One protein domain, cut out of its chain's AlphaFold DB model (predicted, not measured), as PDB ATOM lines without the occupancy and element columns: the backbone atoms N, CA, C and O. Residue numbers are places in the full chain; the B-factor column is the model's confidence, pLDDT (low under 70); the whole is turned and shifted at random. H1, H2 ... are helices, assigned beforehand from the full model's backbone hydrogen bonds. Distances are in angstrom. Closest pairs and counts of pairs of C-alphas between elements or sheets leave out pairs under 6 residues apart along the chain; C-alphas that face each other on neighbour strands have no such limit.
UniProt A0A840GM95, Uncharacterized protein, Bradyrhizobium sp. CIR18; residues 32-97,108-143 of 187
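Overview. This is residues 32 to 97 and 108 to 143 of the 187 residues of an uncharacterized protein of Bradyrhizobium sp. CIR18 (UniProt A0A840GM95). One long straight helix, H2, makes the length of a rod, and shorter helices cross it near both ends. Near its first end H1 folds back across residues 60 to 68; near its other end H3 crosses it and makes a corner with H4, whose residues 137 to 143 stick out. The 102 printed residues hold four named helices, H1, H2, H3 and H4 along the chain, and no named strand: all helix. The whole is extended, with a radius of gyration of the C-alphas of 22.4 A, and spans 67 by 29 by 22 A.

Arrangement. H2, residues 54 to 97, is the hub, touching three other helices, and the helix packing is mostly crossed: of 3 pairs of helices that touch, leaving out those that touch only at the corner or at their ends, 0 are at a shallow tilt. H1, residues 35 to 48, touches residues 60 to 68 of H2 alone, opposite ways at a steep tilt of 50 degrees; the closest C-alphas, of Arg 42 and Ala 64, are 5.2 A apart. H3, residues 108 to 120, touches residues 86 to 94 of H2 alone, opposite ways at a steep tilt of 54 degrees; the closest C-alphas, of Ala 90 and Thr 111, are 5.1 A apart. H4, residues 122 to 143, only just touches H2, with 3 pairs of C-alphas within 8 A, the closest those of Ile 96 and Trp 135 at 7.1 A. H3 and H4 touch only at the corner, the closest C-alphas being those of Trp 118 and Ala 125, 4.1 A apart. H1 is apart from H3 and H4. Every O i to N i+4 pair is within hydrogen-bond range in H1, H2 and H4, and 8 of 9 in H3.

Along the chain. H2 is 64.1 A long from C-alpha 54 at (-40.379, 51.061, -47.334) to C-alpha 97. H4 is 31.0 A long and ends with C-alpha 143 at (-55.054, 3.812, -6.686). H1 is 20.2 A long and H3 18.5 A.

Size, cuts and confidence. The C-alphas of Gln 52 and His 142, the two farthest apart, are 68.4 A apart. Residues 98 to 107 are cut out, and C-alphas 97 and 108 are 11.6 A apart across the cut. The links H1 to H2 and H3 to H4 are tight. Mean pLDDT of the printed part is 90.5; residue 108 is under 70.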
ATOM      1  N   GLY A  32     -51.019  47.039 -15.939       87.38
ATOM      2  CA  GLY A  32     -49.606  46.917 -15.562       87.38
ATOM      3  C   GLY A  32     -48.615  46.954 -16.731       87.38
ATOM      4  O   GLY A  32     -47.421  46.770 -16.509       87.38
ATOM      5  N   GLU A  33     -49.075  47.165 -17.966       92.44
ATOM      6  CA  GLU A  33     -48.200  47.479 -19.097       92.44
ATOM      7  C   GLU A  33     -47.984  48.994 -19.214       92.44
ATOM      8  O   GLU A  33     -48.873  49.790 -18.919       92.44
ATOM      9  N   HIS A  34     -46.796  49.385 -19.680       92.31
ATOM     10  CA  HIS A  34     -46.404  50.783 -19.844       92.31
ATOM     11  C   HIS A  34     -46.052  51.063 -21.302       92.31
ATOM     12  O   HIS A  34     -45.326  50.285 -21.928       92.31
ATOM     13  N   LEU A  35     -46.541  52.191 -21.824       91.56
ATOM     14  CA  LEU A  35     -46.289  52.616 -23.201       91.56
ATOM     15  C   LEU A  35     -44.788  52.817 -23.469       91.56
ATOM     16  O   LEU A  35     -44.292  52.443 -24.529       91.56
ATOM     17  N   ASP A  36     -44.053  53.319 -22.477       92.69
ATOM     18  CA  ASP A  36     -42.610  53.562 -22.572       92.69
ATOM     19  C   ASP A  36     -41.819  52.280 -22.844       92.69
ATOM     20  O   ASP A  36     -40.876  52.286 -23.632       92.69
ATOM     21  N   HIS A  37     -42.232  51.148 -22.264       92.44
ATOM     22  CA  HIS A  37     -41.590  49.857 -22.526       92.44
ATOM     23  C   HIS A  37     -41.800  49.398 -23.968       92.44
ATOM     24  O   HIS A  37     -40.878  48.865 -24.585       92.44
ATOM     25  N   TYR A  38     -42.996  49.619 -24.517       92.19
ATOM     26  CA  TYR A  38     -43.259  49.338 -25.923       92.19
ATOM     27  C   TYR A  38     -42.401  50.230 -26.827       92.19
ATOM     28  O   TYR A  38     -41.773  49.729 -27.761       92.19
ATOM     29  N   HIS A  39     -42.315  51.532 -26.534       91.81
ATOM     30  CA  HIS A  39     -41.473  52.445 -27.304       91.81
ATOM     31  C   HIS A  39     -39.992  52.077 -27.222       91.81
ATOM     32  O   HIS A  39     -39.333  52.063 -28.259       91.81
ATOM     33  N   ALA A  40     -39.486  51.709 -26.045       92.38
ATOM     34  CA  ALA A  40     -38.110  51.257 -25.871       92.38
ATOM     35  C   ALA A  40     -37.818  49.980 -26.680       92.38
ATOM     36  O   ALA A  40     -36.819  49.922 -27.396       92.38
ATOM     37  N   LEU A  41     -38.711  48.982 -26.634       92.62
ATOM     38  CA  LEU A  41     -38.590  47.759 -27.437       92.62
ATOM     39  C   LEU A  41     -38.564  48.078 -28.935       92.62
ATOM     40  O   LEU A  41     -37.707  47.594 -29.673       92.62
ATOM     41  N   ARG A  42     -39.502  48.914 -29.380       91.25
ATOM     42  CA  ARG A  42     -39.614  49.324 -30.776       91.25
ATOM     43  C   ARG A  42     -38.367  50.070 -31.238       91.25
ATOM     44  O   ARG A  42     -37.838  49.746 -32.293       91.25
ATOM     45  N   GLN A  43     -37.873  51.019 -30.446       90.25
ATOM     46  CA  GLN A  43     -36.644  51.759 -30.734       90.25
ATOM     47  C   GLN A  43     -35.425  50.839 -30.799       90.25
ATOM     48  O   GLN A  43     -34.604  51.010 -31.693       90.25
ATOM     49  N   ALA A  44     -35.324  49.841 -29.918       91.44
ATOM     50  CA  ALA A  44     -34.238  48.866 -29.961       91.44
ATOM     51  C   ALA A  44     -34.248  48.062 -31.272       91.44
ATOM     52  O   ALA A  44     -33.227  47.973 -31.947       91.44
ATOM     53  N   ILE A  45     -35.414  47.551 -31.683       91.38
ATOM     54  CA  ILE A  45     -35.581  46.819 -32.953       91.38
ATOM     55  C   ILE A  45     -35.270  47.726 -34.146       91.38
ATOM     56  O   ILE A  45     -34.612  47.331 -35.104       91.38
ATOM     57  N   PHE A  46     -35.729  48.968 -34.077       90.81
ATOM     58  CA  PHE A  46     -35.522  49.973 -35.107       90.81
ATOM     59  C   PHE A  46     -34.037  50.331 -35.253       90.81
ATOM     60  O   PHE A  46     -33.536  50.416 -36.372       90.81
ATOM     61  N   ALA A  47     -33.322  50.502 -34.146       88.56
ATOM     62  CA  ALA A  47     -31.893  50.788 -34.153       88.56
ATOM     63  C   ALA A  47     -31.054  49.624 -34.711       88.56
ATOM     64  O   ALA A  47     -30.007  49.865 -35.310       88.56
ATOM     65  N   ASP A  48     -31.513  48.382 -34.542       88.94
ATOM     66  CA  ASP A  48     -30.821  47.194 -35.056       88.94
ATOM     67  C   ASP A  48     -31.075  46.940 -36.549       88.94
ATOM     68  O   ASP A  48     -30.210  46.408 -37.247       88.94
ATOM     69  N   LEU A  49     -32.236  47.345 -37.067       85.19
ATOM     70  CA  LEU A  49     -32.579  47.189 -38.477       85.19
ATOM     71  C   LEU A  49     -32.119  48.419 -39.278       85.19
ATOM     72  O   LEU A  49     -32.697  49.505 -39.179       85.19
ATOM     73  N   ALA A  50     -31.095  48.237 -40.116       75.94
ATOM     74  CA  ALA A  50     -30.604  49.239 -41.068       75.94
ATOM     75  C   ALA A  50     -31.603  49.442 -42.225       75.94
ATOM     76  O   ALA A  50     -31.394  48.977 -43.340       75.94
ATOM     77  N   ARG A  51     -32.719  50.112 -41.930       83.56
ATOM     78  CA  ARG A  51     -33.857  50.295 -42.841       83.56
ATOM     79  C   ARG A  51     -33.562  51.394 -43.857       83.56
ATOM     80  O   ARG A  51     -33.321  52.537 -43.478       83.56
ATOM     81  N   GLN A  52     -33.616  51.051 -45.138       83.88
ATOM     82  CA  GLN A  52     -33.399  51.956 -46.271       83.88
ATOM     83  C   GLN A  52     -34.614  52.010 -47.207       83.88
ATOM     84  O   GLN A  52     -34.818  53.004 -47.898       83.88
ATOM     85  N   SER A  53     -35.442  50.965 -47.211       88.44
ATOM     86  CA  SER A  53     -36.623  50.830 -48.064       88.44
ATOM     87  C   SER A  53     -37.931  50.790 -47.270       88.44
ATOM     88  O   SER A  53     -37.969  50.416 -46.098       88.44
ATOM     89  N   ALA A  54     -39.043  51.124 -47.932       88.25
ATOM     90  CA  ALA A  54     -40.379  51.061 -47.334       88.25
ATOM     91  C   ALA A  54     -40.753  49.650 -46.839       88.25
ATOM     92  O   ALA A  54     -41.413  49.507 -45.812       88.25
ATOM     93  N   ILE A  55     -40.299  48.606 -47.542       90.19
ATOM     94  CA  ILE A  55     -40.528  47.208 -47.153       90.19
ATOM     95  C   ILE A  55     -39.803  46.892 -45.840       90.19
ATOM     96  O   ILE A  55     -40.374  46.253 -44.962       90.19
ATOM     97  N   GLU A  56     -38.571  47.370 -45.668       90.62
ATOM     98  CA  GLU A  56     -37.823  47.180 -44.419       90.62
ATOM     99  C   GLU A  56     -38.455  47.947 -43.253       90.62
ATOM    100  O   GLU A  56     -38.441  47.463 -42.121       90.62
ATOM    101  N   TRP A  57     -39.047  49.118 -43.513       90.31
ATOM    102  CA  TRP A  57     -39.822  49.853 -42.512       90.31
ATOM    103  C   TRP A  57     -41.069  49.089 -42.066       90.31
ATOM    104  O   TRP A  57     -41.284  48.959 -40.862       90.31
ATOM    105  N   LEU A  58     -41.841  48.542 -43.008       91.00
ATOM    106  CA  LEU A  58     -42.992  47.681 -42.715       91.00
ATOM    107  C   LEU A  58     -42.583  46.457 -41.891       91.00
ATOM    108  O   LEU A  58     -43.132  46.215 -40.822       91.00
ATOM    109  N   LEU A  59     -41.542  45.751 -42.333       92.12
ATOM    110  CA  LEU A  59     -41.028  44.577 -41.637       92.12
ATOM    111  C   LEU A  59     -40.571  44.911 -40.210       92.12
ATOM    112  O   LEU A  59     -40.827  44.154 -39.279       92.12
ATOM    113  N   ALA A  60     -39.924  46.057 -40.008       92.88
ATOM    114  CA  ALA A  60     -39.519  46.486 -38.678       92.88
ATOM    115  C   ALA A  60     -40.713  46.780 -37.761       92.88
ATOM    116  O   ALA A  60     -40.660  46.448 -36.575       92.88
ATOM    117  N   ILE A  61     -41.774  47.399 -38.292       92.31
ATOM    118  CA  ILE A  61     -43.024  47.642 -37.558       92.31
ATOM    119  C   ILE A  61     -43.638  46.305 -37.139       92.31
ATOM    120  O   ILE A  61     -43.852  46.097 -35.945       92.31
ATOM    121  N   ASP A  62     -43.806  45.377 -38.082       93.31
ATOM    122  CA  ASP A  62     -44.374  44.053 -37.818       93.31
ATOM    123  C   ASP A  62     -43.551  43.286 -36.775       93.31
ATOM    124  O   ASP A  62     -44.098  42.708 -35.835       93.31
ATOM    125  N   ILE A  63     -42.218  43.310 -36.881       95.25
ATOM    126  CA  ILE A  63     -41.334  42.659 -35.904       95.25
ATOM    127  C   ILE A  63     -41.497  43.286 -34.518       95.25
ATOM    128  O   ILE A  63     -41.544  42.550 -33.529       95.25
ATOM    129  N   ALA A  64     -41.591  44.612 -34.415       93.25
ATOM    130  CA  ALA A  64     -41.810  45.283 -33.138       93.25
ATOM    131  C   ALA A  64     -43.158  44.901 -32.513       93.25
ATOM    132  O   ALA A  64     -43.214  44.565 -31.325       93.25
ATOM    133  N   GLU A  65     -44.228  44.877 -33.305       93.25
ATOM    134  CA  GLU A  65     -45.561  44.485 -32.843       93.25
ATOM    135  C   GLU A  65     -45.622  43.015 -32.421       93.25
ATOM    136  O   GLU A  65     -46.071  42.696 -31.315       93.25
ATOM    137  N   LEU A  66     -45.097  42.109 -33.248       94.88
ATOM    138  CA  LEU A  66     -45.031  40.685 -32.929       94.88
ATOM    139  C   LEU A  66     -44.180  40.432 -31.685       94.88
ATOM    140  O   LEU A  66     -44.569  39.636 -30.826       94.88
ATOM    141  N   SER A  67     -43.052  41.127 -31.539       95.38
ATOM    142  CA  SER A  67     -42.188  40.993 -30.360       95.38
ATOM    143  C   SER A  67     -42.913  41.413 -29.084       95.38
ATOM    144  O   SER A  67     -42.849  40.700 -28.077       95.38
ATOM    145  N   TRP A  68     -43.670  42.514 -29.138       95.19
ATOM    146  CA  TRP A  68     -44.509  42.966 -28.029       95.19
ATOM    147  C   TRP A  68     -45.566  41.921 -27.646       95.19
ATOM    148  O   TRP A  68     -45.693  41.546 -26.477       95.19
ATOM    149  N   VAL A  69     -46.278  41.369 -28.633       94.81
ATOM    150  CA  VAL A  69     -47.285  40.317 -28.419       94.81
ATOM    151  C   VAL A  69     -46.659  39.040 -27.850       94.81
ATOM    152  O   VAL A  69     -47.233  38.414 -26.952       94.81
ATOM    153  N   ILE A  70     -45.478  38.640 -28.321       95.44
ATOM    154  CA  ILE A  70     -44.751  37.474 -27.806       95.44
ATOM    155  C   ILE A  70     -44.375  37.686 -26.338       95.44
ATOM    156  O   ILE A  70     -44.612  36.799 -25.512       95.44
ATOM    157  N   GLN A  71     -43.820  38.850 -25.988       93.94
ATOM    158  CA  GLN A  71     -43.468  39.176 -24.608       93.94
ATOM    159  C   GLN A  71     -44.702  39.151 -23.700       93.94
ATOM    160  O   GLN A  71     -44.689  38.475 -22.666       93.94
ATOM    161  N   ARG A  72     -45.792  39.802 -24.119       94.25
ATOM    162  CA  ARG A  72     -47.082  39.787 -23.417       94.25
ATOM    163  C   ARG A  72     -47.570  38.362 -23.161       94.25
ATOM    164  O   ARG A  72     -47.856  38.006 -22.019       94.25
ATOM    165  N   ASN A  73     -47.607  37.517 -24.190       95.19
ATOM    166  CA  ASN A  73     -48.056  36.129 -24.056       95.19
ATOM    167  C   ASN A  73     -47.172  35.312 -23.107       95.19
ATOM    168  O   ASN A  73     -47.685  34.517 -22.318       95.19
ATOM    169  N   ARG A  74     -45.849  35.518 -23.133       95.00
ATOM    170  CA  ARG A  74     -44.926  34.863 -22.194       95.00
ATOM    171  C   ARG A  74     -45.221  35.266 -20.750       95.00
ATOM    172  O   ARG A  74     -45.325  34.389 -19.895       95.00
ATOM    173  N   MET A  75     -45.413  36.559 -20.489       92.88
ATOM    174  CA  MET A  75     -45.753  37.051 -19.152       92.88
ATOM    175  C   MET A  75     -47.106  36.521 -18.672       92.88
ATOM    176  O   MET A  75     -47.208  36.036 -17.545       92.88
ATOM    177  N   LEU A  76     -48.138  36.573 -19.519       93.12
ATOM    178  CA  LEU A  76     -49.471  36.070 -19.183       93.12
ATOM    179  C   LEU A  76     -49.447  34.571 -18.897       93.12
ATOM    180  O   LEU A  76     -49.995  34.132 -17.889       93.12
ATOM    181  N   ARG A  77     -48.750  33.786 -19.727       95.62
ATOM    182  CA  ARG A  77     -48.564  32.353 -19.494       95.62
ATOM    183  C   ARG A  77     -47.860  32.094 -18.166       95.62
ATOM    184  O   ARG A  77     -48.284  31.208 -17.433       95.62
ATOM    185  N   HIS A  78     -46.813  32.854 -17.849       93.94
ATOM    186  CA  HIS A  78     -46.108  32.713 -16.578       93.94
ATOM    187  C   HIS A  78     -47.028  33.021 -15.386       93.94
ATOM    188  O   HIS A  78     -47.163  32.184 -14.499       93.94
ATOM    189  N   LYS A  79     -47.751  34.151 -15.410       91.69
ATOM    190  CA  LYS A  79     -48.728  34.521 -14.365       91.69
ATOM    191  C   LYS A  79     -49.842  33.482 -14.205       91.69
ATOM    192  O   LYS A  79     -50.235  33.160 -13.082       91.69
ATOM    193  N   LEU A  80     -50.344  32.950 -15.319       95.06
ATOM    194  CA  LEU A  80     -51.370  31.911 -15.325       95.06
ATOM    195  C   LEU A  80     -50.857  30.623 -14.679       95.06
ATOM    196  O   LEU A  80     -51.527  30.075 -13.805       95.06
ATOM    197  N   LEU A  81     -49.685  30.140 -15.099       95.62
ATOM    198  CA  LEU A  81     -49.069  28.941 -14.529       95.62
ATOM    199  C   LEU A  81     -48.800  29.109 -13.035       95.62
ATOM    200  O   LEU A  81     -49.105  28.200 -12.268       95.62
ATOM    201  N   GLU A  82     -48.312  30.275 -12.624       92.69
ATOM    202  CA  GLU A  82     -48.037  30.581 -11.223       92.69
ATOM    203  C   GLU A  82     -49.312  30.538 -10.372       92.69
ATOM    204  O   GLU A  82     -49.400  29.798  -9.393       92.69
ATOM    205  N   THR A  83     -50.363  31.232 -10.815       92.56
ATOM    206  CA  THR A  83     -51.668  31.227 -10.135       92.56
ATOM    207  C   THR A  83     -52.268  29.820 -10.091       92.56
ATOM    208  O   THR A  83     -52.863  29.412  -9.093       92.56
ATOM    209  N   SER A  84     -52.113  29.056 -11.175       93.38
ATOM    210  CA  SER A  84     -52.633  27.690 -11.271       93.38
ATOM    211  C   SER A  84     -51.891  26.750 -10.322       93.38
ATOM    212  O   SER A  84     -52.521  25.919  -9.671       93.38
ATOM    213  N   ARG A  85     -50.567  26.906 -10.195       92.81
ATOM    214  CA  ARG A  85     -49.735  26.144  -9.261       92.81
ATOM    215  C   ARG A  85     -50.108  26.452  -7.817       92.81
ATOM    216  O   ARG A  85     -50.362  25.517  -7.062       92.81
ATOM    217  N   GLN A  86     -50.235  27.730  -7.462       92.31
ATOM    218  CA  GLN A  86     -50.662  28.139  -6.124       92.31
ATOM    219  C   GLN A  86     -52.042  27.561  -5.772       92.31
ATOM    220  O   GLN A  86     -52.206  26.959  -4.712       92.31
ATOM    221  N   LYS A  87     -53.025  27.660  -6.681       91.88
ATOM    222  CA  LYS A  87     -54.361  27.070  -6.485       91.88
ATOM    223  C   LYS A  87     -54.311  25.549  -6.322       91.88
ATOM    224  O   LYS A  87     -55.003  25.008  -5.463       91.88
ATOM    225  N   ALA A  88     -53.496  24.858  -7.119       92.00
ATOM    226  CA  ALA A  88     -53.345  23.408  -7.032       92.00
ATOM    227  C   ALA A  88     -52.725  22.974  -5.693       92.00
ATOM    228  O   ALA A  88     -53.167  21.988  -5.106       92.00
ATOM    229  N   ILE A  89     -51.739  23.725  -5.196       92.12
ATOM    230  CA  ILE A  89     -51.104  23.475  -3.897       92.12
ATOM    231  C   ILE A  89     -52.087  23.740  -2.761       92.12
ATOM    232  O   ILE A  89     -52.266  22.860  -1.928       92.12
ATOM    233  N   ALA A  90     -52.789  24.875  -2.767       91.00
ATOM    234  CA  ALA A  90     -53.820  25.171  -1.769       91.00
ATOM    235  C   ALA A  90     -54.902  24.077  -1.732       91.00
ATOM    236  O   ALA A  90     -55.267  23.591  -0.662       91.00
ATOM    237  N   ALA A  91     -55.367  23.621  -2.901       89.44
ATOM    238  CA  ALA A  91     -56.331  22.531  -2.994       89.44
ATOM    239  C   ALA A  91     -55.775  21.215  -2.427       89.44
ATOM    240  O   ALA A  91     -56.477  20.531  -1.684       89.44
ATOM    241  N   ALA A  92     -54.526  20.858  -2.737       89.81
ATOM    242  CA  ALA A  92     -53.896  19.651  -2.204       89.81
ATOM    243  C   ALA A  92     -53.693  19.731  -0.682       89.81
ATOM    244  O   ALA A  92     -54.013  18.775   0.018       89.81
ATOM    245  N   LEU A  93     -53.243  20.877  -0.169       89.88
ATOM    246  CA  LEU A  93     -53.094  21.126   1.266       89.88
ATOM    247  C   LEU A  93     -54.430  21.037   1.995       89.88
ATOM    248  O   LEU A  93     -54.496  20.390   3.030       89.88
ATOM    249  N   ARG A  94     -55.518  21.557   1.414       87.56
ATOM    250  CA  ARG A  94     -56.866  21.368   1.970       87.56
ATOM    251  C   ARG A  94     -57.197  19.886   2.170       87.56
ATOM    252  O   ARG A  94     -57.783  19.536   3.180       87.56
ATOM    253  N   HIS A  95     -56.797  19.005   1.252       85.62
ATOM    254  CA  HIS A  95     -57.058  17.565   1.386       85.62
ATOM    255  C   HIS A  95     -56.155  16.872   2.413       85.62
ATOM    256  O   HIS A  95     -56.518  15.808   2.907       85.62
ATOM    257  N   ILE A  96     -54.965  17.415   2.677       87.38
ATOM    258  CA  ILE A  96     -54.005  16.853   3.638       87.38
ATOM    259  C   ILE A  96     -54.349  17.325   5.049       87.38
ATOM    260  O   ILE A  96     -54.462  16.506   5.955       87.38
ATOM    261  N   ASP A  97     -54.535  18.631   5.210       82.88
ATOM    262  CA  ASP A  97     -54.615  19.285   6.515       82.88
ATOM    263  C   ASP A  97     -56.010  19.192   7.104       82.88
ATOM    264  O   ASP A  97     -56.155  19.092   8.316       82.88
ATOM    265  N   GLN A 108     -60.047  28.531   4.274       66.50
ATOM    266  CA  GLN A 108     -59.708  29.049   2.962       66.50
ATOM    267  C   GLN A 108     -58.525  30.017   3.061       66.50
ATOM    268  O   GLN A 108     -57.625  29.946   2.225       66.50
ATOM    269  N   ASP A 109     -58.444  30.778   4.151       77.69
ATOM    270  CA  ASP A 109     -57.351  31.715   4.414       77.69
ATOM    271  C   ASP A 109     -56.046  31.000   4.795       77.69
ATOM    272  O   ASP A 109     -54.982  31.329   4.273       77.69
ATOM    273  N   TYR A 110     -56.105  29.950   5.625       82.88
ATOM    274  CA  TYR A 110     -54.910  29.209   6.058       82.88
ATOM    275  C   TYR A 110     -54.242  28.438   4.908       82.88
ATOM    276  O   TYR A 110     -53.026  28.494   4.721       82.88
ATOM    277  N   THR A 111     -55.030  27.740   4.087       86.06
ATOM    278  CA  THR A 111     -54.490  26.974   2.947       86.06
ATOM    279  C   THR A 111     -53.975  27.879   1.827       86.06
ATOM    280  O   THR A 111     -52.982  27.542   1.176       86.06
ATOM    281  N   GLN A 112     -54.595  29.046   1.623       86.75
ATOM    282  CA  GLN A 112     -54.083  30.065   0.708       86.75
ATOM    283  C   GLN A 112     -52.797  30.702   1.227       86.75
ATOM    284  O   GLN A 112     -51.853  30.839   0.447       86.75
ATOM    285  N   GLN A 113     -52.725  31.024   2.521       89.81
ATOM    286  CA  GLN A 113     -51.521  31.572   3.135       89.81
ATOM    287  C   GLN A 113     -50.360  30.581   3.055       89.81
ATOM    288  O   GLN A 113     -49.269  30.965   2.650       89.81
ATOM    289  N   ASN A 114     -50.587  29.293   3.320       89.81
ATOM    290  CA  ASN A 114     -49.553  28.273   3.141       89.81
ATOM    291  C   ASN A 114     -49.107  28.141   1.680       89.81
ATOM    292  O   ASN A 114     -47.917  27.997   1.415       89.81
ATOM    293  N   ALA A 115     -50.028  28.235   0.718       90.69
ATOM    294  CA  ALA A 115     -49.666  28.233  -0.698       90.69
ATOM    295  C   ALA A 115     -48.882  29.494  -1.113       90.69
ATOM    296  O   ALA A 115     -48.032  29.416  -2.001       90.69
ATOM    297  N   LEU A 116     -49.135  30.642  -0.475       91.38
ATOM    298  CA  LEU A 116     -48.331  31.857  -0.638       91.38
ATOM    299  C   LEU A 116     -46.943  31.690  -0.008       91.38
ATOM    300  O   LEU A 116     -45.950  31.966  -0.677       91.38
ATOM    301  N   SER A 117     -46.865  31.173   1.220       91.38
ATOM    302  CA  SER A 117     -45.607  30.889   1.916       91.38
ATOM    303  C   SER A 117     -44.751  29.887   1.147       91.38
ATOM    304  O   SER A 117     -43.557  30.107   1.001       91.38
ATOM    305  N   TRP A 118     -45.358  28.853   0.554       93.25
ATOM    306  CA  TRP A 118     -44.677  27.924  -0.356       93.25
ATOM    307  C   TRP A 118     -43.976  28.647  -1.523       93.25
ATOM    308  O   TRP A 118     -42.944  28.185  -2.003       93.25
ATOM    309  N   ARG A 119     -44.509  29.786  -1.981       90.50
ATOM    310  CA  ARG A 119     -43.912  30.578  -3.064       90.50
ATOM    311  C   ARG A 119     -42.794  31.498  -2.579       90.50
ATOM    312  O   ARG A 119     -41.827  31.714  -3.303       90.50
ATOM    313  N   THR A 120     -42.969  32.121  -1.417       93.19
ATOM    314  CA  THR A 120     -42.106  33.222  -0.961       93.19
ATOM    315  C   THR A 120     -41.025  32.799   0.027       93.19
ATOM    316  O   THR A 120     -40.017  33.492   0.128       93.19
ATOM    317  N   ASP A 121     -41.221  31.697   0.750       95.94
ATOM    318  CA  ASP A 121     -40.308  31.204   1.780       95.94
ATOM    319  C   ASP A 121     -39.737  29.823   1.392       95.94
ATOM    320  O   ASP A 121     -40.487  28.845   1.312       95.94
ATOM    321  N   PRO A 122     -38.411  29.701   1.172       93.69
ATOM    322  CA  PRO A 122     -37.783  28.431   0.807       93.69
ATOM    323  C   PRO A 122     -37.888  27.355   1.901       93.69
ATOM    324  O   PRO A 122     -37.879  26.159   1.588       93.69
ATOM    325  N   ILE A 123     -37.998  27.750   3.174       95.75
ATOM    326  CA  ILE A 123     -38.150  26.812   4.291       95.75
ATOM    327  C   ILE A 123     -39.555  26.208   4.243       95.75
ATOM    328  O   ILE A 123     -39.693  24.983   4.176       95.75
ATOM    329  N   ALA A 124     -40.589  27.055   4.179       93.00
ATOM    330  CA  ALA A 124     -41.969  26.611   3.987       93.00
ATOM    331  C   ALA A 124     -42.138  25.785   2.703       93.00
ATOM    332  O   ALA A 124     -42.840  24.774   2.707       93.00
ATOM    333  N   ALA A 125     -41.459  26.161   1.613       94.25
ATOM    334  CA  ALA A 125     -41.502  25.415   0.361       94.25
ATOM    335  C   ALA A 125     -41.049  23.960   0.541       94.25
ATOM    336  O   ALA A 125     -41.744  23.036   0.115       94.25
ATOM    337  N   THR A 126     -39.922  23.753   1.227       95.69
ATOM    338  CA  THR A 126     -39.348  22.420   1.460       95.69
ATOM    339  C   THR A 126     -40.265  21.551   2.329       95.69
ATOM    340  O   THR A 126     -40.472  20.370   2.039       95.69
ATOM    341  N   GLU A 127     -40.851  22.129   3.380       96.25
ATOM    342  CA  GLU A 127     -41.787  21.441   4.278       96.25
ATOM    343  C   GLU A 127     -43.072  21.013   3.547       96.25
ATOM    344  O   GLU A 127     -43.474  19.842   3.597       96.25
ATOM    345  N   ILE A 128     -43.659  21.931   2.777       93.62
ATOM    346  CA  ILE A 128     -44.880  21.693   2.005       93.62
ATOM    347  C   ILE A 128     -44.629  20.653   0.906       93.62
ATOM    348  O   ILE A 128     -45.444  19.748   0.705       93.62
ATOM    349  N   GLU A 129     -43.486  20.708   0.220       94.69
ATOM    350  CA  GLU A 129     -43.108  19.709  -0.784       94.69
ATOM    351  C   GLU A 129     -42.940  18.307  -0.183       94.69
ATOM    352  O   GLU A 129     -43.398  17.322  -0.778       94.69
ATOM    353  N   ALA A 130     -42.359  18.192   1.016       95.12
ATOM    354  CA  ALA A 130     -42.244  16.917   1.719       95.12
ATOM    355  C   ALA A 130     -43.626  16.319   2.041       95.12
ATOM    356  O   ALA A 130     -43.870  15.130   1.777       95.12
ATOM    357  N   ARG A 131     -44.557  17.147   2.537       92.38
ATOM    358  CA  ARG A 131     -45.948  16.758   2.829       92.38
ATOM    359  C   ARG A 131     -46.708  16.328   1.581       92.38
ATOM    360  O   ARG A 131     -47.281  15.234   1.553       92.38
ATOM    361  N   LEU A 132     -46.649  17.123   0.513       93.12
ATOM    362  CA  LEU A 132     -47.246  16.781  -0.781       93.12
ATOM    363  C   LEU A 132     -46.667  15.472  -1.335       93.12
ATOM    364  O   LEU A 132     -47.406  14.627  -1.844       93.12
ATOM    365  N   GLY A 133     -45.356  15.258  -1.191       93.50
ATOM    366  CA  GLY A 133     -44.682  14.029  -1.596       93.50
ATOM    367  C   GLY A 133     -45.193  12.792  -0.852       93.50
ATOM    368  O   GLY A 133     -45.444  11.753  -1.475       93.50
ATOM    369  N   LEU A 134     -45.386  12.885   0.468       92.12
ATOM    370  CA  LEU A 134     -45.972  11.810   1.278       92.12
ATOM    371  C   LEU A 134     -47.408  11.495   0.844       92.12
ATOM    372  O   LEU A 134     -47.739  10.326   0.613       92.12
ATOM    373  N   TRP A 135     -48.229  12.527   0.659       90.44
ATOM    374  CA  TRP A 135     -49.614  12.377   0.221       90.44
ATOM    375  C   TRP A 135     -49.721  11.754  -1.177       90.44
ATOM    376  O   TRP A 135     -50.454  10.782  -1.364       90.44
ATOM    377  N   LEU A 136     -48.931  12.220  -2.151       90.31
ATOM    378  CA  LEU A 136     -48.906  11.654  -3.504       90.31
ATOM    379  C   LEU A 136     -48.509  10.173  -3.498       90.31
ATOM    380  O   LEU A 136     -49.092   9.374  -4.236       90.31
ATOM    381  N   ARG A 137     -47.547   9.776  -2.652       91.00
ATOM    382  CA  ARG A 137     -47.176   8.362  -2.470       91.00
ATOM    383  C   ARG A 137     -48.319   7.549  -1.864       91.00
ATOM    384  O   ARG A 137     -48.572   6.437  -2.325       91.00
ATOM    385  N   SER A 138     -49.014   8.085  -0.860       87.94
ATOM    386  CA  SER A 138     -50.192   7.444  -0.261       87.94
ATOM    387  C   SER A 138     -51.312   7.246  -1.291       87.94
ATOM    388  O   SER A 138     -51.753   6.124  -1.543       87.94
ATOM    389  N   ARG A 139     -51.672   8.309  -2.015       85.50
ATOM    390  CA  ARG A 139     -52.711   8.291  -3.051       85.50
ATOM    391  C   ARG A 139     -52.388   7.336  -4.204       85.50
ATOM    392  O   ARG A 139     -53.265   6.609  -4.666       85.50
ATOM    393  N   ARG A 140     -51.128   7.282  -4.657       85.75
ATOM    394  CA  ARG A 140     -50.686   6.320  -5.687       85.75
ATOM    395  C   ARG A 140     -50.792   4.870  -5.212       85.75
ATOM    396  O   ARG A 140     -51.154   4.015  -6.016       85.75
ATOM    397  N   ARG A 141     -50.506   4.582  -3.935       82.88
ATOM    398  CA  ARG A 141     -50.675   3.237  -3.355       82.88
ATOM    399  C   ARG A 141     -52.146   2.822  -3.335       82.88
ATOM    400  O   ARG A 141     -52.453   1.747  -3.841       82.88
ATOM    401  N   HIS A 142     -53.041   3.704  -2.889       77.19
ATOM    402  CA  HIS A 142     -54.485   3.445  -2.891       77.19
ATOM    403  C   HIS A 142     -55.072   3.268  -4.303       77.19
ATOM    404  O   HIS A 142     -55.878   2.369  -4.529       77.19
ATOM    405  N   HIS A 143     -54.627   4.041  -5.299       70.25
ATOM    406  CA  HIS A 143     -55.054   3.812  -6.686       70.25
ATOM    407  C   HIS A 143     -54.504   2.512  -7.288       70.25
ATOM    408  O   HIS A 143     -55.153   1.912  -8.143       70.25
TER     409      HIS A 143